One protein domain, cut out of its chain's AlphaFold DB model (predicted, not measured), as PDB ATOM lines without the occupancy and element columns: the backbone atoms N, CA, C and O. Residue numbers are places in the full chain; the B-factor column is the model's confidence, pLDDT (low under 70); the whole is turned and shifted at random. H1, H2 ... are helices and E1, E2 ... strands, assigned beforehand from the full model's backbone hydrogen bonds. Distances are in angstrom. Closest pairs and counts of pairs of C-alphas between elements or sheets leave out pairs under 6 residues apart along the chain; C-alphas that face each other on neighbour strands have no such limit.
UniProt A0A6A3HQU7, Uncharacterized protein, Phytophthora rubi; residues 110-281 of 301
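AT A GLANCE: This is residues 110 to 281 of the 301 residues of an uncharacterized protein of Phytophthora rubi (UniProt A0A6A3HQU7). One strongly twisted sheet of six strands curls round a single long helix, H3, which packs on one face of it. The long hairpin of E4 and E5 bends, and its tip, residues 242 to 247, sticks out at one end of the longest axis; the short helices H1 and H2 sit toward the other end. The printed part has 172 residues, with named elements in the order H1 H2 E1 H3 E2 H4 E3 E4 E5 E6; the class is mixed, helices and strands. The sheet is mixed, in the order E1 E2 E3 E4 E5 E6. The whole is compact, with a radius of gyration of the C-alphas of 16.4 A and spans of 52 by 41 by 30 A.

IN THESE COORDINATES: The strands are E1, residues 140 to 143; E2, 191 to 199, 22.2 A long; E3, 212 to 221, 28.3 A; E4, 228 to 242, 37.8 A; E5, 247 to 259, 34.5 A; and E6, 276 to 280, 12.5 A. H3, residues 167 to 181, is 20.8 A long, from C-alpha 167 at (365.201, -202.587, 129.820) to C-alpha 181 at (383.338, -192.364, 130.182). The short helices are H1, residues 110 to 115, H2, 124 to 129, and H4, 203 to 207. C-alpha 280, where E6 ends, is at (377.185, -187.721, 121.212).

HOW THE PARTS SIT: E1 and E2 are parallel, with N 141 and O 196 2.8 A apart; E1, H3 and E2 form a strand-helix-strand unit, two parallel neighbour strands with a helix between, with a left-handed crossover. E2 and E3 are antiparallel, with N 197 and O 216 2.7 A apart. E3 E4 E5 E6 form a meander, each strand the antiparallel neighbour of the one before: N 217 and O 231 are 2.8 A apart, N 236 and O 253 2.8 A, N 254 and O 278 2.9 A. E4 bends by 82 degrees at residue 239 and E5 by 72 degrees at residue 250. H3 on one face of the sheet makes two layers; its closest C-alphas to E2 are Phe 167 and Val 196, 6.6 A. H1 is only just at the sheet's level, with a height of 3.5 A. H1 and H2 touch, about perpendicular at 73 degrees; their closest C-alphas are Tyr 114 and Leu 125, 4.9 A. H2 and H4 only graze the sheet. In H1, H2, H3 and H4 every O i to N i+4 pair is within hydrogen-bond range.

THE WHOLE: The C-alphas farthest apart are Gly 131 and Asn 246, 52.7 A. The printed part has no cut. The links E1 to H3 and E5 to E6 are long; residues 265 to 271 of the latter stand free. The pLDDT is under 70 at residue 247 and residues 264 to 281.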
ATOM      1  N   LEU A 110     359.461-189.519 143.241       93.50
ATOM      2  CA  LEU A 110     359.369-190.819 143.907       93.50
ATOM      3  C   LEU A 110     360.748-191.382 144.215       93.50
ATOM      4  O   LEU A 110     360.965-191.866 145.326       93.50
ATOM      5  N   ILE A 111     361.694-191.256 143.283       93.75
ATOM      6  CA  ILE A 111     363.036-191.829 143.416       93.75
ATOM      7  C   ILE A 111     363.710-191.412 144.722       93.75
ATOM      8  O   ILE A 111     364.315-192.249 145.378       93.75
ATOM      9  N   SER A 112     363.527-190.158 145.155       90.69
ATOM     10  CA  SER A 112     364.110-189.638 146.399       90.69
ATOM     11  C   SER A 112     363.642-190.401 147.646       90.69
ATOM     12  O   SER A 112     364.428-190.634 148.563       90.69
ATOM     13  N   GLY A 113     362.386-190.856 147.665       91.88
ATOM     14  CA  GLY A 113     361.853-191.702 148.732       91.88
ATOM     15  C   GLY A 113     362.416-193.124 148.692       91.88
ATOM     16  O   GLY A 113     362.717-193.690 149.741       91.88
ATOM     17  N   TYR A 114     362.607-193.675 147.492       94.88
ATOM     18  CA  TYR A 114     363.118-195.033 147.294       94.88
ATOM     19  C   TYR A 114     364.623-195.163 147.546       94.88
ATOM     20  O   TYR A 114     365.043-196.185 148.079       94.88
ATOM     21  N   VAL A 115     365.430-194.147 147.219       93.00
ATOM     22  CA  VAL A 115     366.871-194.123 147.550       93.00
ATOM     23  C   VAL A 115     367.124-193.758 149.012       93.00
ATOM     24  O   VAL A 115     368.131-194.156 149.591       93.00
ATOM     25  N   GLY A 116     366.193-193.040 149.642       90.88
ATOM     26  CA  GLY A 116     366.301-192.635 151.037       90.88
ATOM     27  C   GLY A 116     367.386-191.580 151.287       90.88
ATOM     28  O   GLY A 116     367.799-190.840 150.399       90.88
ATOM     29  N   LYS A 117     367.819-191.479 152.549       89.44
ATOM     30  CA  LYS A 117     368.764-190.458 153.042       89.44
ATOM     31  C   LYS A 117     370.097-191.057 153.503       89.44
ATOM     32  O   LYS A 117     370.690-190.550 154.447       89.44
ATOM     33  N   GLY A 118     370.505-192.201 152.973       90.19
ATOM     34  CA  GLY A 118     371.689-192.920 153.447       90.19
ATOM     35  C   GLY A 118     372.402-193.644 152.322       90.19
ATOM     36  O   GLY A 118     372.274-193.263 151.156       90.19
ATOM     37  N   LEU A 119     373.111-194.707 152.696       93.12
ATOM     38  CA  LEU A 119     373.744-195.628 151.763       93.12
ATOM     39  C   LEU A 119     372.706-196.229 150.815       93.12
ATOM     40  O   LEU A 119     371.652-196.697 151.256       93.12
ATOM     41  N   ILE A 120     373.028-196.274 149.522       94.38
ATOM     42  CA  ILE A 120     372.128-196.829 148.505       94.38
ATOM     43  C   ILE A 120     371.843-198.316 148.762       94.38
ATOM     44  O   ILE A 120     370.705-198.749 148.581       94.38
ATOM     45  N   GLY A 121     372.818-199.085 149.258       93.62
ATOM     46  CA  GLY A 121     372.634-200.501 149.616       93.62
ATOM     47  C   GLY A 121     371.592-200.746 150.717       93.62
ATOM     48  O   GLY A 121     370.930-201.781 150.728       93.62
ATOM     49  N   GLU A 122     371.368-199.762 151.590       94.44
ATOM     50  CA  GLU A 122     370.390-199.823 152.687       94.44
ATOM     51  C   GLU A 122     369.066-199.120 152.342       94.44
ATOM     52  O   GLU A 122     368.179-198.959 153.184       94.44
ATOM     53  N   SER A 123     368.915-198.681 151.092       95.25
ATOM     54  CA  SER A 123     367.737-197.945 150.648       95.25
ATOM     55  C   SER A 123     366.477-198.826 150.578       95.25
ATOM     56  O   SER A 123     366.565-200.037 150.342       95.25
ATOM     57  N   PRO A 124     365.271-198.234 150.714       95.44
ATOM     58  CA  PRO A 124     364.011-198.930 150.452       95.44
ATOM     59  C   PRO A 124     363.957-199.612 149.081       95.44
ATOM     60  O   PRO A 124     363.370-200.686 148.964       95.44
ATOM     61  N   LEU A 125     364.591-199.033 148.059       95.69
ATOM     62  CA  LEU A 125     364.705-199.641 146.737       95.69
ATOM     63  C   LEU A 125     365.400-201.007 146.807       95.69
ATOM     64  O   LEU A 125     364.875-201.994 146.309       95.69
ATOM     65  N   VAL A 126     366.550-201.092 147.475       95.94
ATOM     66  CA  VAL A 126     367.297-202.352 147.573       95.94
ATOM     67  C   VAL A 126     366.607-203.322 148.531       95.94
ATOM     68  O   VAL A 126     366.341-204.463 148.169       95.94
ATOM     69  N   LYS A 127     366.262-202.880 149.743       95.25
ATOM     70  CA  LYS A 127     365.755-203.780 150.791       95.25
ATOM     71  C   LYS A 127     364.305-204.211 150.580       95.25
ATOM     72  O   LYS A 127     363.984-205.364 150.844       95.25
ATOM     73  N   LYS A 128     363.424-203.304 150.140       94.56
ATOM     74  CA  LYS A 128     361.982-203.584 150.017       94.56
ATOM     75  C   LYS A 128     361.576-203.976 148.603       94.56
ATOM     76  O   LYS A 128     360.827-204.930 148.456       94.56
ATOM     77  N   VAL A 129     362.058-203.266 147.579       94.94
ATOM     78  CA  VAL A 129     361.655-203.545 146.186       94.94
ATOM     79  C   VAL A 129     362.419-204.738 145.615       94.94
ATOM     80  O   VAL A 129     361.819-205.596 144.978       94.94
ATOM     81  N   LEU A 130     363.729-204.824 145.868       94.50
ATOM     82  CA  LEU A 130     364.568-205.935 145.392       94.50
ATOM     83  C   LEU A 130     364.753-207.060 146.424       94.50
ATOM     84  O   LEU A 130     365.481-208.013 146.162       94.50
ATOM     85  N   GLY A 131     364.131-206.959 147.603       93.44
ATOM     86  CA  GLY A 131     364.234-207.976 148.657       93.44
ATOM     87  C   GLY A 131     365.646-208.157 149.231       93.44
ATOM     88  O   GLY A 131     365.949-209.208 149.784       93.44
ATOM     89  N   GLY A 132     366.526-207.163 149.076       93.00
ATOM     90  CA  GLY A 132     367.933-207.237 149.478       93.00
ATOM     91  C   GLY A 132     368.847-207.959 148.485       93.00
ATOM     92  O   GLY A 132     370.048-208.025 148.729       93.00
ATOM     93  N   ASP A 133     368.319-208.458 147.366       93.00
ATOM     94  CA  ASP A 133     369.095-209.171 146.354       93.00
ATOM     95  C   ASP A 133     369.533-208.237 145.216       93.00
ATOM     96  O   ASP A 133     368.728-207.801 144.382       93.00
ATOM     97  N   THR A 134     370.839-207.968 145.178       94.62
ATOM     98  CA  THR A 134     371.510-207.113 144.189       94.62
ATOM     99  C   THR A 134     372.073-207.887 142.996       94.62
ATOM    100  O   THR A 134     372.892-207.353 142.252       94.62
ATOM    101  N   THR A 135     371.670-209.137 142.782       94.81
ATOM    102  CA  THR A 135     372.064-209.886 141.583       94.81
ATOM    103  C   THR A 135     371.560-209.175 140.315       94.81
ATOM    104  O   THR A 135     370.426-208.682 140.320       94.81
ATOM    105  N   PRO A 136     372.368-209.092 139.237       95.12
ATOM    106  CA  PRO A 136     371.953-208.518 137.959       95.12
ATOM    107  C   PRO A 136     370.639-209.089 137.427       95.12
ATOM    108  O   PRO A 136     370.435-210.304 137.397       95.12
ATOM    109  N   ARG A 137     369.753-208.198 136.985       91.94
ATOM    110  CA  ARG A 137     368.417-208.513 136.466       91.94
ATOM    111  C   ARG A 137     368.243-207.939 135.064       91.94
ATOM    112  O   ARG A 137     368.893-206.972 134.681       91.94
ATOM    113  N   ASN A 138     367.312-208.524 134.318       94.25
ATOM    114  CA  ASN A 138     367.005-208.180 132.929       94.25
ATOM    115  C   ASN A 138     365.660-207.447 132.765       94.25
ATOM    116  O   ASN A 138     365.005-207.563 131.733       94.25
ATOM    117  N   TYR A 139     365.218-206.725 133.797       93.94
ATOM    118  CA  TYR A 139     363.961-205.980 133.780       93.94
ATOM    119  C   TYR A 139     364.129-204.559 134.319       93.94
ATOM    120  O   TYR A 139     365.090-204.233 135.021       93.94
ATOM    121  N   THR A 140     363.161-203.706 133.993       96.50
ATOM    122  CA  THR A 140     363.070-202.336 134.504       96.50
ATOM    123  C   THR A 140     362.090-202.274 135.668       96.50
ATOM    124  O   THR A 140     361.012-202.856 135.611       96.50
ATOM    125  N   VAL A 141     362.455-201.547 136.719       97.38
ATOM    126  CA  VAL A 141     361.588-201.231 137.854       97.38
ATOM    127  C   VAL A 141     360.938-199.874 137.614       97.38
ATOM    128  O   VAL A 141     361.621-198.856 137.528       97.38
ATOM    129  N   PHE A 142     359.620-199.843 137.534       97.31
ATOM    130  CA  PHE A 142     358.823-198.635 137.382       97.31
ATOM    131  C   PHE A 142     358.269-198.227 138.744       97.31
ATOM    132  O   PHE A 142     357.532-198.982 139.374       97.31
ATOM    133  N   LEU A 143     358.640-197.042 139.223       96.88
ATOM    134  CA  LEU A 143     358.142-196.488 140.481       96.88
ATOM    135  C   LEU A 143     356.817-195.780 140.206       96.88
ATOM    136  O   LEU A 143     356.827-194.642 139.739       96.88
ATOM    137  N   GLU A 144     355.690-196.440 140.467       95.06
ATOM    138  CA  GLU A 144     354.360-195.893 140.165       95.06
ATOM    139  C   GLU A 144     353.875-194.940 141.258       95.06
ATOM    140  O   GLU A 144     353.380-193.843 140.990       95.06
ATOM    141  N   SER A 145     354.078-195.335 142.515       94.25
ATOM    142  CA  SER A 145     353.744-194.533 143.687       94.25
ATOM    143  C   SER A 145     354.789-194.726 144.788       94.25
ATOM    144  O   SER A 145     355.816-195.372 144.586       94.25
ATOM    145  N   LYS A 146     354.566-194.152 145.978       92.00
ATOM    146  CA  LYS A 146     355.516-194.246 147.105       92.00
ATOM    147  C   LYS A 146     355.770-195.681 147.578       92.00
ATOM    148  O   LYS A 146     356.835-195.933 148.127       92.00
ATOM    149  N   ASN A 147     354.796-196.570 147.389       89.94
ATOM    150  CA  ASN A 147     354.832-197.946 147.884       89.94
ATOM    151  C   ASN A 147     354.486-198.979 146.801       89.94
ATOM    152  O   ASN A 147     354.381-200.160 147.109       89.94
ATOM    153  N   GLU A 148     354.260-198.540 145.564       94.62
ATOM    154  CA  GLU A 148     353.844-199.398 144.462       94.62
ATOM    155  C   GLU A 148     354.852-199.301 143.326       94.62
ATOM    156  O   GLU A 148     355.249-198.206 142.907       94.62
ATOM    157  N   THR A 149     355.261-200.471 142.847       95.88
ATOM    158  CA  THR A 149     356.215-200.629 141.759       95.88
ATOM    159  C   THR A 149     355.687-201.631 140.748       95.88
ATOM    160  O   THR A 149     355.097-202.640 141.128       95.88
ATOM    161  N   SER A 150     355.974-201.388 139.478       95.31
ATOM    162  CA  SER A 150     355.662-202.274 138.359       95.31
ATOM    163  C   SER A 150     356.954-202.720 137.676       95.31
ATOM    164  O   SER A 150     357.982-202.053 137.771       95.31
ATOM    165  N   PHE A 151     356.917-203.852 136.977       94.25
ATOM    166  CA  PHE A 151     358.048-204.357 136.184       94.25
ATOM    167  C   PHE A 151     357.779-204.333 134.674       94.25
ATOM    168  O   PHE A 151     358.585-204.825 133.890       94.25
ATOM    169  N   GLN A 152     356.631-203.789 134.261       91.12
ATOM    170  CA  GLN A 152     356.193-203.802 132.863       91.12
ATOM    171  C   GLN A 152     356.172-202.402 132.255       91.12
ATOM    172  O   GLN A 152     356.714-202.189 131.172       91.12
ATOM    173  N   ASN A 153     355.531-201.447 132.925       94.31
ATOM    174  CA  ASN A 153     355.394-200.066 132.470       94.31
ATOM    175  C   ASN A 153     354.974-199.157 133.632       94.31
ATOM    176  O   ASN A 153     354.743-199.632 134.740       94.31
ATOM    177  N   CYS A 154     354.863-197.856 133.359       93.75
ATOM    178  CA  CYS A 154     354.167-196.925 134.240       93.75
ATOM    179  C   CYS A 154     352.661-196.936 133.945       93.75
ATOM    180  O   CYS A 154     352.236-196.415 132.905       93.75
ATOM    181  N   SER A 155     351.861-197.477 134.864       91.25
ATOM    182  CA  SER A 155     350.405-197.482 134.740       91.25
ATOM    183  C   SER A 155     349.810-196.059 134.737       91.25
ATOM    184  O   SER A 155     350.375-195.100 135.268       91.25
ATOM    185  N   GLY A 156     348.666-195.885 134.066       86.31
ATOM    186  CA  GLY A 156     347.915-194.621 134.081       86.31
ATOM    187  C   GLY A 156     348.535-193.450 133.302       86.31
ATOM    188  O   GLY A 156     347.995-192.345 133.350       86.31
ATOM    189  N   LEU A 157     349.630-193.663 132.563       89.94
ATOM    190  CA  LEU A 157     350.245-192.640 131.712       89.94
ATOM    191  C   LEU A 157     349.813-192.812 130.240       89.94
ATOM    192  O   LEU A 157     350.327-193.692 129.549       89.94
ATOM    193  N   PRO A 158     348.914-191.961 129.705       84.44
ATOM    194  CA  PRO A 158     348.306-192.170 128.384       84.44
ATOM    195  C   PRO A 158     349.288-192.031 127.213       84.44
ATOM    196  O   PRO A 158     349.007-192.496 126.113       84.44
ATOM    197  N   LYS A 159     350.428-191.371 127.432       88.44
ATOM    198  CA  LYS A 159     351.481-191.157 126.428       88.44
ATOM    199  C   LYS A 159     352.784-191.876 126.783       88.44
ATOM    200  O   LYS A 159     353.851-191.469 126.328       88.44
ATOM    201  N   PHE A 160     352.710-192.911 127.619       90.88
ATOM    202  CA  PHE A 160     353.871-193.736 127.920       90.88
ATOM    203  C   PHE A 160     354.413-194.368 126.635       90.88
ATOM    204  O   PHE A 160     353.663-194.964 125.862       90.88
ATOM    205  N   ASN A 161     355.719-194.235 126.411       91.19
ATOM    206  CA  ASN A 161     356.380-194.796 125.244       91.19
ATOM    207  C   ASN A 161     357.231-196.015 125.651       91.19
ATOM    208  O   ASN A 161     358.375-195.838 126.085       91.19
ATOM    209  N   PRO A 162     356.721-197.250 125.481       91.25
ATOM    210  CA  PRO A 162     357.456-198.459 125.847       91.25
ATOM    211  C   PRO A 162     358.688-198.694 124.967       91.25
ATOM    212  O   PRO A 162     359.571-199.445 125.363       91.25
ATOM    213  N   ALA A 163     358.798-198.051 123.797       90.31
ATOM    214  CA  ALA A 163     359.948-198.227 122.909       90.31
ATOM    215  C   ALA A 163     361.236-197.591 123.458       90.31
ATOM    216  O   ALA A 163     362.324-198.040 123.112       90.31
ATOM    217  N   ILE A 164     361.116-196.571 124.317       91.12
ATOM    218  CA  ILE A 164     362.264-195.869 124.922       91.12
ATOM    219  C   ILE A 164     362.359-196.073 126.440       91.12
ATOM    220  O   ILE A 164     363.419-195.858 127.017       91.12
ATOM    221  N   TYR A 165     361.274-196.500 127.094       92.88
ATOM    222  CA  TYR A 165     361.250-196.854 128.517       92.88
ATOM    223  C   TYR A 165     361.105-198.368 128.688       92.88
ATOM    224  O   TYR A 165     360.085-198.862 129.160       92.88
ATOM    225  N   ASN A 166     362.141-199.100 128.284       94.06
ATOM    226  CA  ASN A 166     362.275-200.541 128.490       94.06
ATOM    227  C   ASN A 166     363.715-200.891 128.874       94.06
ATOM    228  O   ASN A 166     364.625-200.069 128.729       94.06
ATOM    229  N   PHE A 167     363.904-202.120 129.353       95.81
ATOM    230  CA  PHE A 167     365.201-202.587 129.820       95.81
ATOM    231  C   PHE A 167     366.257-202.534 128.717       95.81
ATOM    232  O   PHE A 167     367.311-201.948 128.944       95.81
ATOM    233  N   ASP A 168     365.973-203.063 127.528       95.44
ATOM    234  CA  ASP A 168     366.955-203.163 126.445       95.44
ATOM    235  C   ASP A 168     367.468-201.785 126.017       95.44
ATOM    236  O   ASP A 168     368.673-201.555 125.953       95.44
ATOM    237  N   TYR A 169     366.573-200.826 125.782       93.62
ATOM    238  CA  TYR A 169     366.955-199.478 125.363       93.62
ATOM    239  C   TYR A 169     367.753-198.741 126.448       93.62
ATOM    240  O   TYR A 169     368.813-198.177 126.172       93.62
ATOM    241  N   LEU A 170     367.259-198.744 127.690       94.81
ATOM    242  CA  LEU A 170     367.865-197.973 128.779       94.81
ATOM    243  C   LEU A 170     369.177-198.592 129.273       94.81
ATOM    244  O   LEU A 170     370.132-197.861 129.542       94.81
ATOM    245  N   SER A 171     369.250-199.923 129.361       94.88
ATOM    246  CA  SER A 171     370.483-200.624 129.732       94.88
ATOM    247  C   SER A 171     371.560-200.449 128.664       94.88
ATOM    248  O   SER A 171     372.692-200.125 129.014       94.88
ATOM    249  N   ASN A 172     371.216-200.540 127.373       94.25
ATOM    250  CA  ASN A 172     372.161-200.268 126.286       94.25
ATOM    251  C   ASN A 172     372.672-198.824 126.331       94.25
ATOM    252  O   ASN A 172     373.877-198.603 126.242       94.25
ATOM    253  N   ALA A 173     371.788-197.845 126.552       91.88
ATOM    254  CA  ALA A 173     372.198-196.450 126.707       91.88
ATOM    255  C   ALA A 173     373.163-196.255 127.893       91.88
ATOM    256  O   ALA A 173     374.132-195.503 127.781       91.88
ATOM    257  N   TYR A 174     372.929-196.941 129.020       92.25
ATOM    258  CA  TYR A 174     373.860-196.953 130.153       92.25
ATOM    259  C   TYR A 174     375.203-197.577 129.790       92.25
ATOM    260  O   TYR A 174     376.235-196.956 130.037       92.25
ATOM    261  N   LEU A 175     375.200-198.764 129.188       91.88
ATOM    262  CA  LEU A 175     376.417-199.498 128.855       91.88
ATOM    263  C   LEU A 175     377.290-198.739 127.853       91.88
ATOM    264  O   LEU A 175     378.491-198.616 128.086       91.88
ATOM    265  N   GLU A 176     376.704-198.181 126.788       90.38
ATOM    266  CA  GLU A 176     377.439-197.354 125.822       90.38
ATOM    267  C   GLU A 176     378.091-196.153 126.504       90.38
ATOM    268  O   GLU A 176     379.279-195.892 126.335       90.38
ATOM    269  N   MET A 177     377.333-195.432 127.328       86.81
ATOM    270  CA  MET A 177     377.866-194.245 127.980       86.81
ATOM    271  C   MET A 177     378.905-194.565 129.044       86.81
ATOM    272  O   MET A 177     379.928-193.890 129.100       86.81
ATOM    273  N   ALA A 178     378.657-195.565 129.891       87.00
ATOM    274  CA  ALA A 178     379.613-196.008 130.897       87.00
ATOM    275  C   ALA A 178     380.918-196.452 130.228       87.00
ATOM    276  O   ALA A 178     381.995-196.064 130.678       87.00
ATOM    277  N   HIS A 179     380.825-197.169 129.104       87.25
ATOM    278  CA  HIS A 179     381.978-197.532 128.288       87.25
ATOM    279  C   HIS A 179     382.742-196.303 127.777       87.25
ATOM    280  O   HIS A 179     383.971-196.279 127.856       87.25
ATOM    281  N   ASP A 180     382.033-195.281 127.298       85.50
ATOM    282  CA  ASP A 180     382.643-194.065 126.761       85.50
ATOM    283  C   ASP A 180     383.288-193.189 127.844       85.50
ATOM    284  O   ASP A 180     384.244-192.482 127.543       85.50
ATOM    285  N   VAL A 181     382.818-193.229 129.099       83.88
ATOM    286  CA  VAL A 181     383.338-192.364 130.182       83.88
ATOM    287  C   VAL A 181     384.243-193.061 131.191       83.88
ATOM    288  O   VAL A 181     384.867-192.369 131.999       83.88
ATOM    289  N   LYS A 182     384.342-194.397 131.177       80.69
ATOM    290  CA  LYS A 182     385.096-195.164 132.192       80.69
ATOM    291  C   LYS A 182     386.552-194.720 132.335       80.69
ATOM    292  O   LYS A 182     387.076-194.734 133.439       80.69
ATOM    293  N   TYR A 183     387.170-194.229 131.254       78.06
ATOM    294  CA  TYR A 183     388.546-193.719 131.273       78.06
ATOM    295  C   TYR A 183     388.742-192.532 132.234       78.06
ATOM    296  O   TYR A 183     389.855-192.286 132.687       78.06
ATOM    297  N   ASN A 184     387.670-191.785 132.525       76.75
ATOM    298  CA  ASN A 184     387.683-190.619 133.409       76.75
ATOM    299  C   ASN A 184     386.840-190.825 134.680       76.75
ATOM    300  O   ASN A 184     386.942-190.056 135.633       76.75
ATOM    301  N   VAL A 185     385.976-191.843 134.691       79.81
ATOM    302  CA  VAL A 185     385.106-192.203 135.815       79.81
ATOM    303  C   VAL A 185     385.377-193.650 136.189       79.81
ATOM    304  O   VAL A 185     384.630-194.554 135.826       79.81
ATOM    305  N   THR A 186     386.454-193.854 136.938       78.25
ATOM    306  CA  THR A 186     386.963-195.182 137.319       78.25
ATOM    307  C   THR A 186     385.942-196.030 138.077       78.25
ATOM    308  O   THR A 186     385.931-197.247 137.945       78.25
ATOM    309  N   VAL A 187     385.007-195.407 138.807       78.00
ATOM    310  CA  VAL A 187     383.900-196.121 139.472       78.00
ATOM    311  C   VAL A 187     383.051-196.913 138.471       78.00
ATOM    312  O   VAL A 187     382.520-197.955 138.823       78.00
ATOM    313  N   LEU A 188     382.925-196.456 137.221       85.31
ATOM    314  CA  LEU A 188     382.139-197.146 136.194       85.31
ATOM    315  C   LEU A 188     382.885-198.317 135.530       85.31
ATOM    316  O   LEU A 188     382.292-199.028 134.724       85.31
ATOM    317  N   GLU A 189     384.163-198.528 135.853       86.44
ATOM    318  CA  GLU A 189     384.976-199.615 135.300       86.44
ATOM    319  C   GLU A 189     384.718-200.958 136.001       86.44
ATOM    320  O   GLU A 189     384.600-201.984 135.334       86.44
ATOM    321  N   ASP A 190     384.570-200.944 137.330       88.62
ATOM    322  CA  ASP A 190     384.409-202.147 138.165       88.62
ATOM    323  C   ASP A 190     382.969-202.338 138.674       88.62
ATOM    324  O   ASP A 190     382.737-202.844 139.772       88.62
ATOM    325  N   VAL A 191     381.967-201.913 137.904       92.38
ATOM    326  CA  VAL A 191     380.555-202.081 138.281       92.38
ATOM    327  C   VAL A 191     379.788-202.935 137.286       92.38
ATOM    328  O   VAL A 191     380.119-203.043 136.104       92.38
ATOM    329  N   GLU A 192     378.728-203.556 137.785       94.50
ATOM    330  CA  GLU A 192     377.737-204.249 136.981       94.50
ATOM    331  C   GLU A 192     376.330-203.726 137.252       94.50
ATOM    332  O   GLU A 192     375.993-203.324 138.369       94.50
ATOM    333  N   LEU A 193     375.515-203.715 136.197       95.88
ATOM    334  CA  LEU A 193     374.136-203.252 136.250       95.88
ATOM    335  C   LEU A 193     373.277-204.258 137.020       95.88
ATOM    336  O   LEU A 193     373.129-205.403 136.602       95.88
ATOM    337  N   VAL A 194     372.687-203.812 138.129       96.50
ATOM    338  CA  VAL A 194     371.746-204.600 138.931       96.50
ATOM    339  C   VAL A 194     370.349-204.498 138.337       96.50
ATOM    340  O   VAL A 194     369.724-205.508 138.031       96.50
ATOM    341  N   ALA A 195     369.853-203.271 138.178       96.12
ATOM    342  CA  ALA A 195     368.535-203.003 137.621       96.12
ATOM    343  C   ALA A 195     368.454-201.578 137.066       96.12
ATOM    344  O   ALA A 195     369.088-200.653 137.580       96.12
ATOM    345  N   VAL A 196     367.607-201.396 136.056       97.31
ATOM    346  CA  VAL A 196     367.203-200.069 135.581       97.31
ATOM    347  C   VAL A 196     365.936-199.655 136.318       97.31
ATOM    348  O   VAL A 196     365.016-200.455 136.467       97.31
ATOM    349  N   VAL A 197     365.862-198.404 136.750       97.44
ATOM    350  CA  VAL A 197     364.746-197.838 137.505       97.44
ATOM    351  C   VAL A 197     364.226-196.583 136.809       97.44
ATOM    352  O   VAL A 197     364.981-195.671 136.463       97.44
ATOM    353  N   VAL A 198     362.913-196.527 136.618       97.00
ATOM    354  CA  VAL A 198     362.190-195.419 135.993       97.00
ATOM    355  C   VAL A 198     361.236-194.825 137.018       97.00
ATOM    356  O   VAL A 198     360.409-195.525 137.595       97.00
ATOM    357  N   ASP A 199     361.338-193.518 137.239       95.69
ATOM    358  CA  ASP A 199     360.416-192.796 138.112       95.69
ATOM    359  C   ASP A 199     359.186-192.341 137.311       95.69
ATOM    360  O   ASP A 199     359.273-191.406 136.510       95.69
ATOM    361  N   CYS A 200     358.025-192.963 137.543       94.81
ATOM    362  CA  CYS A 200     356.799-192.635 136.813       94.81
ATOM    363  C   CYS A 200     356.228-191.251 137.164       94.81
ATOM    364  O   CYS A 200     355.336-190.741 136.482       94.81
ATOM    365  N   SER A 201     356.740-190.600 138.214       93.38
ATOM    366  CA  SER A 201     356.379-189.221 138.546       93.38
ATOM    367  C   SER A 201     357.059-188.180 137.659       93.38
ATOM    368  O   SER A 201     356.657-187.013 137.702       93.38
ATOM    369  N   PHE A 202     358.043-188.596 136.856       92.06
ATOM    370  CA  PHE A 202     358.845-187.718 136.024       92.06
ATOM    371  C   PHE A 202     357.988-186.902 135.048       92.06
ATOM    372  O   PHE A 202     357.176-187.442 134.294       92.06
ATOM    373  N   THR A 203     358.167-185.578 135.061       89.12
ATOM    374  CA  THR A 203     357.278-184.645 134.349       89.12
ATOM    375  C   THR A 203     357.166-184.952 132.855       89.12
ATOM    376  O   THR A 203     356.051-184.998 132.342       89.12
ATOM    377  N   ASN A 204     358.282-185.224 132.172       88.06
ATOM    378  CA  ASN A 204     358.275-185.468 130.724       88.06
ATOM    379  C   ASN A 204     357.607-186.784 130.359       88.06
ATOM    380  O   ASN A 204     356.880-186.854 129.371       88.06
ATOM    381  N   LEU A 205     357.778-187.800 131.203       89.81
ATOM    382  CA  LEU A 205     357.066-189.056 131.036       89.81
ATOM    383  C   LEU A 205     355.551-188.849 131.170       89.81
ATOM    384  O   LEU A 205     354.784-189.356 130.355       89.81
ATOM    385  N   LYS A 206     355.113-188.039 132.144       89.06
ATOM    386  CA  LYS A 206     353.695-187.696 132.334       89.06
ATOM    387  C   LYS A 206     353.108-186.901 131.172       89.06
ATOM    388  O   LYS A 206     351.968-187.143 130.780       89.06
ATOM    389  N   THR A 207     353.855-185.946 130.624       87.75
ATOM    390  CA  THR A 207     353.387-185.119 129.500       87.75
ATOM    391  C   THR A 207     353.505-185.820 128.147       87.75
ATOM    392  O   THR A 207     352.900-185.353 127.174       87.75
ATOM    393  N   GLY A 208     354.235-186.940 128.078       84.62
ATOM    394  CA  GLY A 208     354.572-187.639 126.837       84.62
ATOM    395  C   GLY A 208     355.605-186.893 125.994       84.62
ATOM    396  O   GLY A 208     355.568-186.977 124.769       84.62
ATOM    397  N   ASP A 209     356.456-186.097 126.639       86.00
ATOM    398  CA  ASP A 209     357.533-185.365 125.986       86.00
ATOM    399  C   ASP A 209     358.784-186.248 125.902       86.00
ATOM    400  O   ASP A 209     359.413-186.564 126.911       86.00
ATOM    401  N   ASN A 210     359.153-186.636 124.683       84.75
ATOM    402  CA  ASN A 210     360.306-187.497 124.429       84.75
ATOM    403  C   ASN A 210     361.616-186.709 124.240       84.75
ATOM    404  O   ASN A 210     362.640-187.316 123.934       84.75
ATOM    405  N   ALA A 211     361.616-185.380 124.410       83.38
ATOM    406  CA  ALA A 211     362.824-184.559 124.283       83.38
ATOM    407  C   ALA A 211     363.841-184.803 125.412       83.38
ATOM    408  O   ALA A 211     365.036-184.573 125.215       83.38
ATOM    409  N   MET A 212     363.387-185.302 126.572       86.69
ATOM    410  CA  MET A 212     364.251-185.733 127.672       86.69
ATOM    411  C   MET A 212     363.820-187.088 128.231       86.69
ATOM    412  O   MET A 212     362.669-187.276 128.627       86.69
ATOM    413  N   VAL A 213     364.782-187.998 128.358       90.25
ATOM    414  CA  VAL A 213     364.639-189.277 129.058       90.25
ATOM    415  C   VAL A 213     365.502-189.233 130.310       90.25
ATOM    416  O   VAL A 213     366.693-188.942 130.229       90.25
ATOM    417  N   ARG A 214     364.922-189.517 131.478       91.94
ATOM    418  CA  ARG A 214     365.665-189.631 132.739       91.94
ATOM    419  C   ARG A 214     365.355-190.957 133.406       91.94
ATOM    420  O   ARG A 214     364.192-191.317 133.567       91.94
ATOM    421  N   PHE A 215     366.404-191.652 133.807       94.62
ATOM    422  CA  PHE A 215     366.325-192.958 134.440       94.62
ATOM    423  C   PHE A 215     367.509-193.152 135.381       94.62
ATOM    424  O   PHE A 215     368.459-192.366 135.405       94.62
ATOM    425  N   PHE A 216     367.418-194.191 136.191       95.88
ATOM    426  CA  PHE A 216     368.329-194.453 137.286       95.88
ATOM    427  C   PHE A 216     368.827-195.886 137.162       95.88
ATOM    428  O   PHE A 216     368.033-196.807 137.020       95.88
ATOM    429  N   ASN A 217     370.132-196.089 137.196       96.25
ATOM    430  CA  ASN A 217     370.737-197.408 137.117       96.25
ATOM    431  C   ASN A 217     371.267-197.753 138.497       96.25
ATOM    432  O   ASN A 217     372.147-197.068 139.023       96.25
ATOM    433  N   LEU A 218     370.714-198.804 139.084       96.44
ATOM    434  CA  LEU A 218     371.283-199.397 140.276       96.44
ATOM    435  C   LEU A 218     372.435-200.287 139.830       96.44
ATOM    436  O   LEU A 218     372.238-201.195 139.022       96.44
ATOM    437  N   VAL A 219     373.628-200.020 140.338       95.62
ATOM    438  CA  VAL A 219     374.834-200.771 139.986       95.62
ATOM    439  C   VAL A 219     375.532-201.220 141.256       95.62
ATOM    440  O   VAL A 219     375.422-200.563 142.292       95.62
ATOM    441  N   ARG A 220     376.259-202.327 141.190       95.19
ATOM    442  CA  ARG A 220     377.100-202.793 142.296       95.19
ATOM    443  C   ARG A 220     378.515-203.035 141.814       95.19
ATOM    444  O   ARG A 220     378.714-203.316 140.632       95.19
ATOM    445  N   SER A 221     379.482-202.934 142.713       94.25
ATOM    446  CA  SER A 221     380.858-203.304 142.394       94.25
ATOM    447  C   SER A 221     380.968-204.810 142.134       94.25
ATOM    448  O   SER A 221     380.317-205.616 142.802       94.25
ATOM    449  N   ARG A 222     381.801-205.186 141.158       93.69
ATOM    450  CA  ARG A 222     382.119-206.590 140.869       93.69
ATOM    451  C   ARG A 222     383.047-207.181 141.926       93.69
ATOM    452  O   ARG A 222     382.914-208.355 142.253       93.69
ATOM    453  N   SER A 223     383.965-206.373 142.461       92.81
ATOM    454  CA  SER A 223     384.897-206.793 143.510       92.81
ATOM    455  C   SER A 223     384.246-206.883 144.893       92.81
ATOM    456  O   SER A 223     384.546-207.810 145.643       92.81
ATOM    457  N   ASN A 224     383.325-205.970 145.226       92.56
ATOM    458  CA  ASN A 224     382.552-206.021 146.470       92.56
ATOM    459  C   ASN A 224     381.050-205.759 146.222       92.56
ATOM    460  O   ASN A 224     380.637-204.598 146.161       92.56
ATOM    461  N   PRO A 225     380.208-206.811 146.160       91.69
ATOM    462  CA  PRO A 225     378.767-206.683 145.925       91.69
ATOM    463  C   PRO A 225     377.977-205.879 146.972       91.69
ATOM    464  O   PRO A 225     376.838-205.501 146.694       91.69
ATOM    465  N   GLU A 226     378.547-205.607 148.154       90.19
ATOM    466  CA  GLU A 226     377.936-204.728 149.166       90.19
ATOM    467  C   GLU A 226     378.015-203.245 148.773       90.19
ATOM    468  O   GLU A 226     377.199-202.426 149.205       90.19
ATOM    469  N   ASN A 227     378.968-202.886 147.908       92.25
ATOM    470  CA  ASN A 227     379.114-201.532 147.395       92.25
ATOM    471  C   ASN A 227     378.126-201.297 146.253       92.25
ATOM    472  O   ASN A 227     378.391-201.618 145.092       92.25
ATOM    473  N   VAL A 228     376.986-200.706 146.602       94.25
ATOM    474  CA  VAL A 228     375.906-200.369 145.673       94.25
ATOM    475  C   VAL A 228     375.874-198.864 145.421       94.25
ATOM    476  O   VAL A 228     375.951-198.061 146.353       94.25
ATOM    477  N   TYR A 229     375.705-198.484 144.158       93.94
ATOM    478  CA  TYR A 229     375.659-197.104 143.694       93.94
ATOM    479  C   TYR A 229     374.389-196.853 142.889       93.94
ATOM    480  O   TYR A 229     373.877-197.724 142.185       93.94
ATOM    481  N   MET A 230     373.912-195.618 142.964       93.62
ATOM    482  CA  MET A 230     372.872-195.099 142.098       93.62
ATOM    483  C   MET A 230     373.504-194.227 141.020       93.62
ATOM    484  O   MET A 230     374.096-193.191 141.326       93.62
ATOM    485  N   VAL A 231     373.353-194.625 139.759       92.50
ATOM    486  CA  VAL A 231     373.822-193.866 138.598       92.50
ATOM    487  C   VAL A 231     372.620-193.242 137.902       92.50
ATOM    488  O   VAL A 231     371.863-193.912 137.202       92.50
ATOM    489  N   THR A 232     372.429-191.942 138.086       91.56
ATOM    490  CA  THR A 232     371.375-191.200 137.389       91.56
ATOM    491  C   THR A 232     371.843-190.847 135.989       91.56
ATOM    492  O   THR A 232     372.938-190.314 135.818       91.56
ATOM    493  N   MET A 233     370.988-191.080 134.999       89.81
ATOM    494  CA  MET A 233     371.223-190.700 133.613       89.81
ATOM    495  C   MET A 233     370.096-189.821 133.097       89.81
ATOM    496  O   MET A 233     368.917-190.098 133.311       89.81
ATOM    497  N   SER A 234     370.461-188.739 132.413       88.44
ATOM    498  CA  SER A 234     369.523-187.881 131.685       88.44
ATOM    499  C   SER A 234     369.998-187.704 130.251       88.44
ATOM    500  O   SER A 234     371.084-187.175 130.040       88.44
ATOM    501  N   LEU A 235     369.181-188.117 129.287       88.38
ATOM    502  CA  LEU A 235     369.402-187.961 127.853       88.38
ATOM    503  C   LEU A 235     368.492-186.852 127.343       88.38
ATOM    504  O   LEU A 235     367.279-186.937 127.508       88.38
ATOM    505  N   ASN A 236     369.065-185.831 126.722       84.88
ATOM    506  CA  ASN A 236     368.341-184.693 126.171       84.88
ATOM    507  C   ASN A 236     368.633-184.548 124.688       84.88
ATOM    508  O   ASN A 236     369.801-184.520 124.311       84.88
ATOM    509  N   VAL A 237     367.608-184.367 123.865       81.44
ATOM    510  CA  VAL A 237     367.794-183.913 122.483       81.44
ATOM    511  C   VAL A 237     367.897-182.393 122.508       81.44
ATOM    512  O   VAL A 237     366.958-181.714 122.913       81.44
ATOM    513  N   GLN A 238     369.051-181.858 122.121       75.38
ATOM    514  CA  GLN A 238     369.304-180.419 122.080       75.38
ATOM    515  C   GLN A 238     369.928-180.036 120.748       75.38
ATOM    516  O   GLN A 238     370.755-180.775 120.210       75.38
ATOM    517  N   ASP A 239     369.590-178.854 120.244       76.94
ATOM    518  CA  ASP A 239     370.355-178.259 119.159       76.94
ATOM    519  C   ASP A 239     371.692-177.752 119.701       76.94
ATOM    520  O   ASP A 239     371.762-177.052 120.713       76.94
ATOM    521  N   TYR A 240     372.776-178.130 119.034       73.94
ATOM    522  CA  TYR A 240     374.114-177.663 119.345       73.94
ATOM    523  C   TYR A 240     374.610-176.715 118.259       73.94
ATOM    524  O   TYR A 240     374.312-176.877 117.075       73.94
ATOM    525  N   GLU A 241     375.445-175.769 118.671       78.00
ATOM    526  CA  GLU A 241     376.238-174.930 117.785       78.00
ATOM    527  C   GLU A 241     377.672-174.880 118.322       78.00
ATOM    528  O   GLU A 241     377.919-174.491 119.463       78.00
ATOM    529  N   ILE A 242     378.635-175.300 117.505       74.69
ATOM    530  CA  ILE A 242     380.069-175.165 117.770       74.69
ATOM    531  C   ILE A 242     380.613-174.195 116.727       74.69
ATOM    532  O   ILE A 242     380.971-174.593 115.613       74.69
ATOM    533  N   ARG A 243     380.649-172.910 117.100       78.56
ATOM    534  CA  ARG A 243     381.015-171.790 116.216       78.56
ATOM    535  C   ARG A 243     382.420-171.957 115.640       78.56
ATOM    536  O   ARG A 243     382.591-171.855 114.430       78.56
ATOM    537  N   ASP A 244     383.375-172.369 116.472       77.19
ATOM    538  CA  ASP A 244     384.779-172.585 116.082       77.19
ATOM    539  C   ASP A 244     384.965-173.679 115.024       77.19
ATOM    540  O   ASP A 244     385.994-173.742 114.356       77.19
ATOM    541  N   ARG A 245     383.976-174.567 114.866       74.19
ATOM    542  CA  ARG A 245     383.995-175.630 113.854       74.19
ATOM    543  C   ARG A 245     382.896-175.488 112.807       74.19
ATOM    544  O   ARG A 245     382.726-176.407 112.010       74.19
ATOM    545  N   ASN A 246     382.155-174.378 112.815       76.31
ATOM    546  CA  ASN A 246     380.994-174.141 111.957       76.31
ATOM    547  C   ASN A 246     380.030-175.348 111.910       76.31
ATOM    548  O   ASN A 246     379.508-175.711 110.856       76.31
ATOM    549  N   LYS A 247     379.845-176.026 113.054       69.94
ATOM    550  CA  LYS A 247     378.955-177.189 113.175       69.94
ATOM    551  C   LYS A 247     377.694-176.793 113.921       69.94
ATOM    552  O   LYS A 247     377.784-176.227 115.006       69.94
ATOM    553  N   LYS A 248     376.539-177.142 113.359       82.12
ATOM    554  CA  LYS A 248     375.228-176.991 113.992       82.12
ATOM    555  C   LYS A 248     374.334-178.184 113.674       82.12
ATOM    556  O   LYS A 248     374.502-178.801 112.623       82.12
ATOM    557  N   GLY A 249     373.387-178.488 114.550       75.19
ATOM    558  CA  GLY A 249     372.384-179.533 114.337       75.19
ATOM    559  C   GLY A 249     371.871-180.117 115.651       75.19
ATOM    560  O   GLY A 249     372.241-179.617 116.709       75.19
ATOM    561  N   PRO A 250     371.070-181.189 115.607       72.94
ATOM    562  CA  PRO A 250     370.637-181.888 116.809       72.94
ATOM    563  C   PRO A 250     371.771-182.754 117.380       72.94
ATOM    564  O   PRO A 250     372.543-183.371 116.642       72.94
ATOM    565  N   CYS A 251     371.873-182.821 118.703       77.19
ATOM    566  CA  CYS A 251     372.780-183.685 119.457       77.19
ATOM    567  C   CYS A 251     372.045-184.258 120.664       77.19
ATOM    568  O   CYS A 251     371.194-183.598 121.263       77.19
ATOM    569  N   VAL A 252     372.423-185.470 121.065       78.75
ATOM    570  CA  VAL A 252     372.018-185.996 122.366       78.75
ATOM    571  C   VAL A 252     373.039-185.532 123.400       78.75
ATOM    572  O   VAL A 252     374.230-185.849 123.315       78.75
ATOM    573  N   LEU A 253     372.577-184.739 124.360       81.38
ATOM    574  CA  LEU A 253     373.331-184.386 125.551       81.38
ATOM    575  C   LEU A 253     372.978-185.373 126.650       81.38
ATOM    576  O   LEU A 253     371.838-185.413 127.117       81.38
ATOM    577  N   SER A 254     373.976-186.124 127.089       81.88
ATOM    578  CA  SER A 254     373.836-187.005 128.228       81.88
ATOM    579  C   SER A 254     374.508-186.438 129.471       81.88
ATOM    580  O   SER A 254     375.587-185.846 129.397       81.88
ATOM    581  N   MET A 255     373.867-186.625 130.620       83.31
ATOM    582  CA  MET A 255     374.405-186.310 131.938       83.31
ATOM    583  C   MET A 255     374.373-187.555 132.814       83.31
ATOM    584  O   MET A 255     373.322-188.185 132.940       83.31
ATOM    585  N   ILE A 256     375.510-187.861 133.439       84.62
ATOM    586  CA  ILE A 256     375.660-188.935 134.422       84.62
ATOM    587  C   ILE A 256     375.966-188.312 135.779       84.62
ATOM    588  O   ILE A 256     376.854-187.465 135.876       84.62
ATOM    589  N   SER A 257     375.276-188.760 136.825       86.81
ATOM    590  CA  SER A 257     375.671-188.511 138.212       86.81
ATOM    591  C   SER A 257     375.658-189.809 139.010       86.81
ATOM    592  O   SER A 257     374.847-190.698 138.754       86.81
ATOM    593  N   ILE A 258     376.578-189.933 139.964       88.44
ATOM    594  CA  ILE A 258     376.795-191.160 140.736       88.44
ATOM    595  C   ILE A 258     376.670-190.828 142.219       88.44
ATOM    596  O   ILE A 258     377.262-189.856 142.689       88.44
ATOM    597  N   ALA A 259     375.918-191.640 142.957       90.12
ATOM    598  CA  ALA A 259     375.768-191.520 144.400       90.12
ATOM    599  C   ALA A 259     375.901-192.887 145.078       90.12
ATOM    600  O   ALA A 259     375.260-193.848 144.666       90.12
ATOM    601  N   GLN A 260     376.709-192.957 146.137       90.50
ATOM    602  CA  GLN A 260     376.795-194.121 147.033       90.50
ATOM    603  C   GLN A 260     376.076-193.866 148.366       90.50
ATOM    604  O   GLN A 260     375.473-194.773 148.935       90.50
ATOM    605  N   ASP A 261     376.124-192.619 148.846       88.31
ATOM    606  CA  ASP A 261     375.464-192.160 150.066       88.31
ATOM    607  C   ASP A 261     374.766-190.821 149.811       88.31
ATOM    608  O   ASP A 261     375.387-189.838 149.397       88.31
ATOM    609  N   MET A 262     373.467-190.768 150.094       85.19
ATOM    610  CA  MET A 262     372.659-189.555 149.963       85.19
ATOM    611  C   MET A 262     372.948-188.516 151.061       85.19
ATOM    612  O   MET A 262     372.522-187.368 150.939       85.19
ATOM    613  N   ARG A 263     373.687-188.875 152.123       80.00
ATOM    614  CA  ARG A 263     374.125-187.958 153.199       80.00
ATOM    615  C   ARG A 263     375.292-187.075 152.812       80.00
ATOM    616  O   ARG A 263     375.560-186.108 153.519       80.00
ATOM    617  N   ALA A 264     375.970-187.359 151.706       64.94
ATOM    618  CA  ALA A 264     377.145-186.610 151.267       64.94
ATOM    619  C   ALA A 264     376.848-185.144 150.840       64.94
ATOM    620  O   ALA A 264     377.661-184.500 150.178       64.94
ATOM    621  N   GLN A 265     375.710-184.571 151.251       43.75
ATOM    622  CA  GLN A 265     375.349-183.162 151.101       43.75
ATOM    623  C   GLN A 265     376.020-182.277 152.169       43.75
ATOM    624  O   GLN A 265     375.359-181.677 153.007       43.75
ATOM    625  N   HIS A 266     377.351-182.170 152.103       32.12
ATOM    626  CA  HIS A 266     378.096-180.966 152.515       32.12
ATOM    627  C   HIS A 266     379.474-180.884 151.820       32.12
ATOM    628  O   HIS A 266     380.479-180.507 152.414       32.12
ATOM    629  N   ARG A 267     379.554-181.252 150.537       28.12
ATOM    630  CA  ARG A 267     380.703-180.921 149.671       28.12
ATOM    631  C   ARG A 267     380.233-180.589 148.257       28.12
ATOM    632  O   ARG A 267     380.668-181.154 147.261       28.12
ATOM    633  N   SER A 268     379.313-179.637 148.159       32.84
ATOM    634  CA  SER A 268     379.236-178.814 146.957       32.84
ATOM    635  C   SER A 268     380.491-177.936 146.928       32.84
ATOM    636  O   SER A 268     380.658-177.102 147.814       32.84
ATOM    637  N   ILE A 269     381.324-178.163 145.902       31.78
ATOM    638  CA  ILE A 269     382.646-177.585 145.571       31.78
ATOM    639  C   ILE A 269     383.827-178.563 145.853       31.78
ATOM    640  O   ILE A 269     384.460-178.518 146.903       31.78
ATOM    641  N   LEU A 270     384.125-179.376 144.809       31.55
ATOM    642  CA  LEU A 270     385.391-180.070 144.421       31.55
ATOM    643  C   LEU A 270     385.746-181.457 145.037       31.55
ATOM    644  O   LEU A 270     385.456-181.694 146.207       31.55
ATOM    645  N   PRO A 271     386.488-182.365 144.341       31.39
ATOM    646  CA  PRO A 271     386.709-182.589 142.901       31.39
ATOM    647  C   PRO A 271     386.556-184.089 142.498       31.39
ATOM    648  O   PRO A 271     387.332-184.583 141.691       31.39
ATOM    649  N   HIS A 272     385.620-184.857 143.074       30.33
ATOM    650  CA  HIS A 272     385.446-186.299 142.755       30.33
ATOM    651  C   HIS A 272     383.989-186.769 142.583       30.33
ATOM    652  O   HIS A 272     383.730-187.952 142.387       30.33
ATOM    653  N   GLY A 273     383.020-185.850 142.583       33.66
ATOM    654  CA  GLY A 273     381.694-186.128 142.034       33.66
ATOM    655  C   GLY A 273     381.753-185.955 140.524       33.66
ATOM    656  O   GLY A 273     381.620-184.833 140.036       33.66
ATOM    657  N   SER A 274     382.021-187.033 139.790       40.81
ATOM    658  CA  SER A 274     382.123-186.996 138.330       40.81
ATOM    659  C   SER A 274     380.743-186.791 137.706       40.81
ATOM    660  O   SER A 274     380.104-187.734 137.253       40.81
ATOM    661  N   ASN A 275     380.274-185.543 137.676       40.12
ATOM    662  CA  ASN A 275     379.226-185.140 136.749       40.12
ATOM    663  C   ASN A 275     379.861-185.103 135.363       40.12
ATOM    664  O   ASN A 275     380.507-184.123 134.988       40.12
ATOM    665  N   VAL A 276     379.724-186.196 134.621       49.66
ATOM    666  CA  VAL A 276     380.222-186.260 133.250       49.66
ATOM    667  C   VAL A 276     379.076-185.946 132.315       49.66
ATOM    668  O   VAL A 276     378.042-186.616 132.310       49.66
ATOM    669  N   SER A 277     379.271-184.888 131.535       47.16
ATOM    670  CA  SER A 277     378.407-184.583 130.413       47.16
ATOM    671  C   SER A 277     379.048-185.120 129.143       47.16
ATOM    672  O   SER A 277     380.130-184.681 128.753       47.16
ATOM    673  N   VAL A 278     378.378-186.075 128.507       53.12
ATOM    674  CA  VAL A 278     378.804-186.652 127.231       53.12
ATOM    675  C   VAL A 278     377.930-186.069 126.137       53.12
ATOM    676  O   VAL A 278     376.702-186.108 126.219       53.12
ATOM    677  N   ARG A 279     378.561-185.520 125.100       48.94
ATOM    678  CA  ARG A 279     377.878-185.077 123.882       48.94
ATOM    679  C   ARG A 279     378.147-186.087 122.781       48.94
ATOM    680  O   ARG A 279     379.276-186.169 122.302       48.94
ATOM    681  N   LYS A 280     377.117-186.825 122.369       45.50
ATOM    682  CA  LYS A 280     377.185-187.721 121.212       45.50
ATOM    683  C   LYS A 280     376.446-187.054 120.055       45.50
ATOM    684  O   LYS A 280     375.228-186.879 120.083       45.50
ATOM    685  N   SER A 281     377.224-186.597 119.074       41.47
ATOM    686  CA  SER A 281     376.708-185.970 117.855       41.47
ATOM    687  C   SER A 281     376.583-187.025 116.765       41.47
ATOM    688  O   SER A 281     377.425-187.131 115.878       41.47
TER     689      SER A 281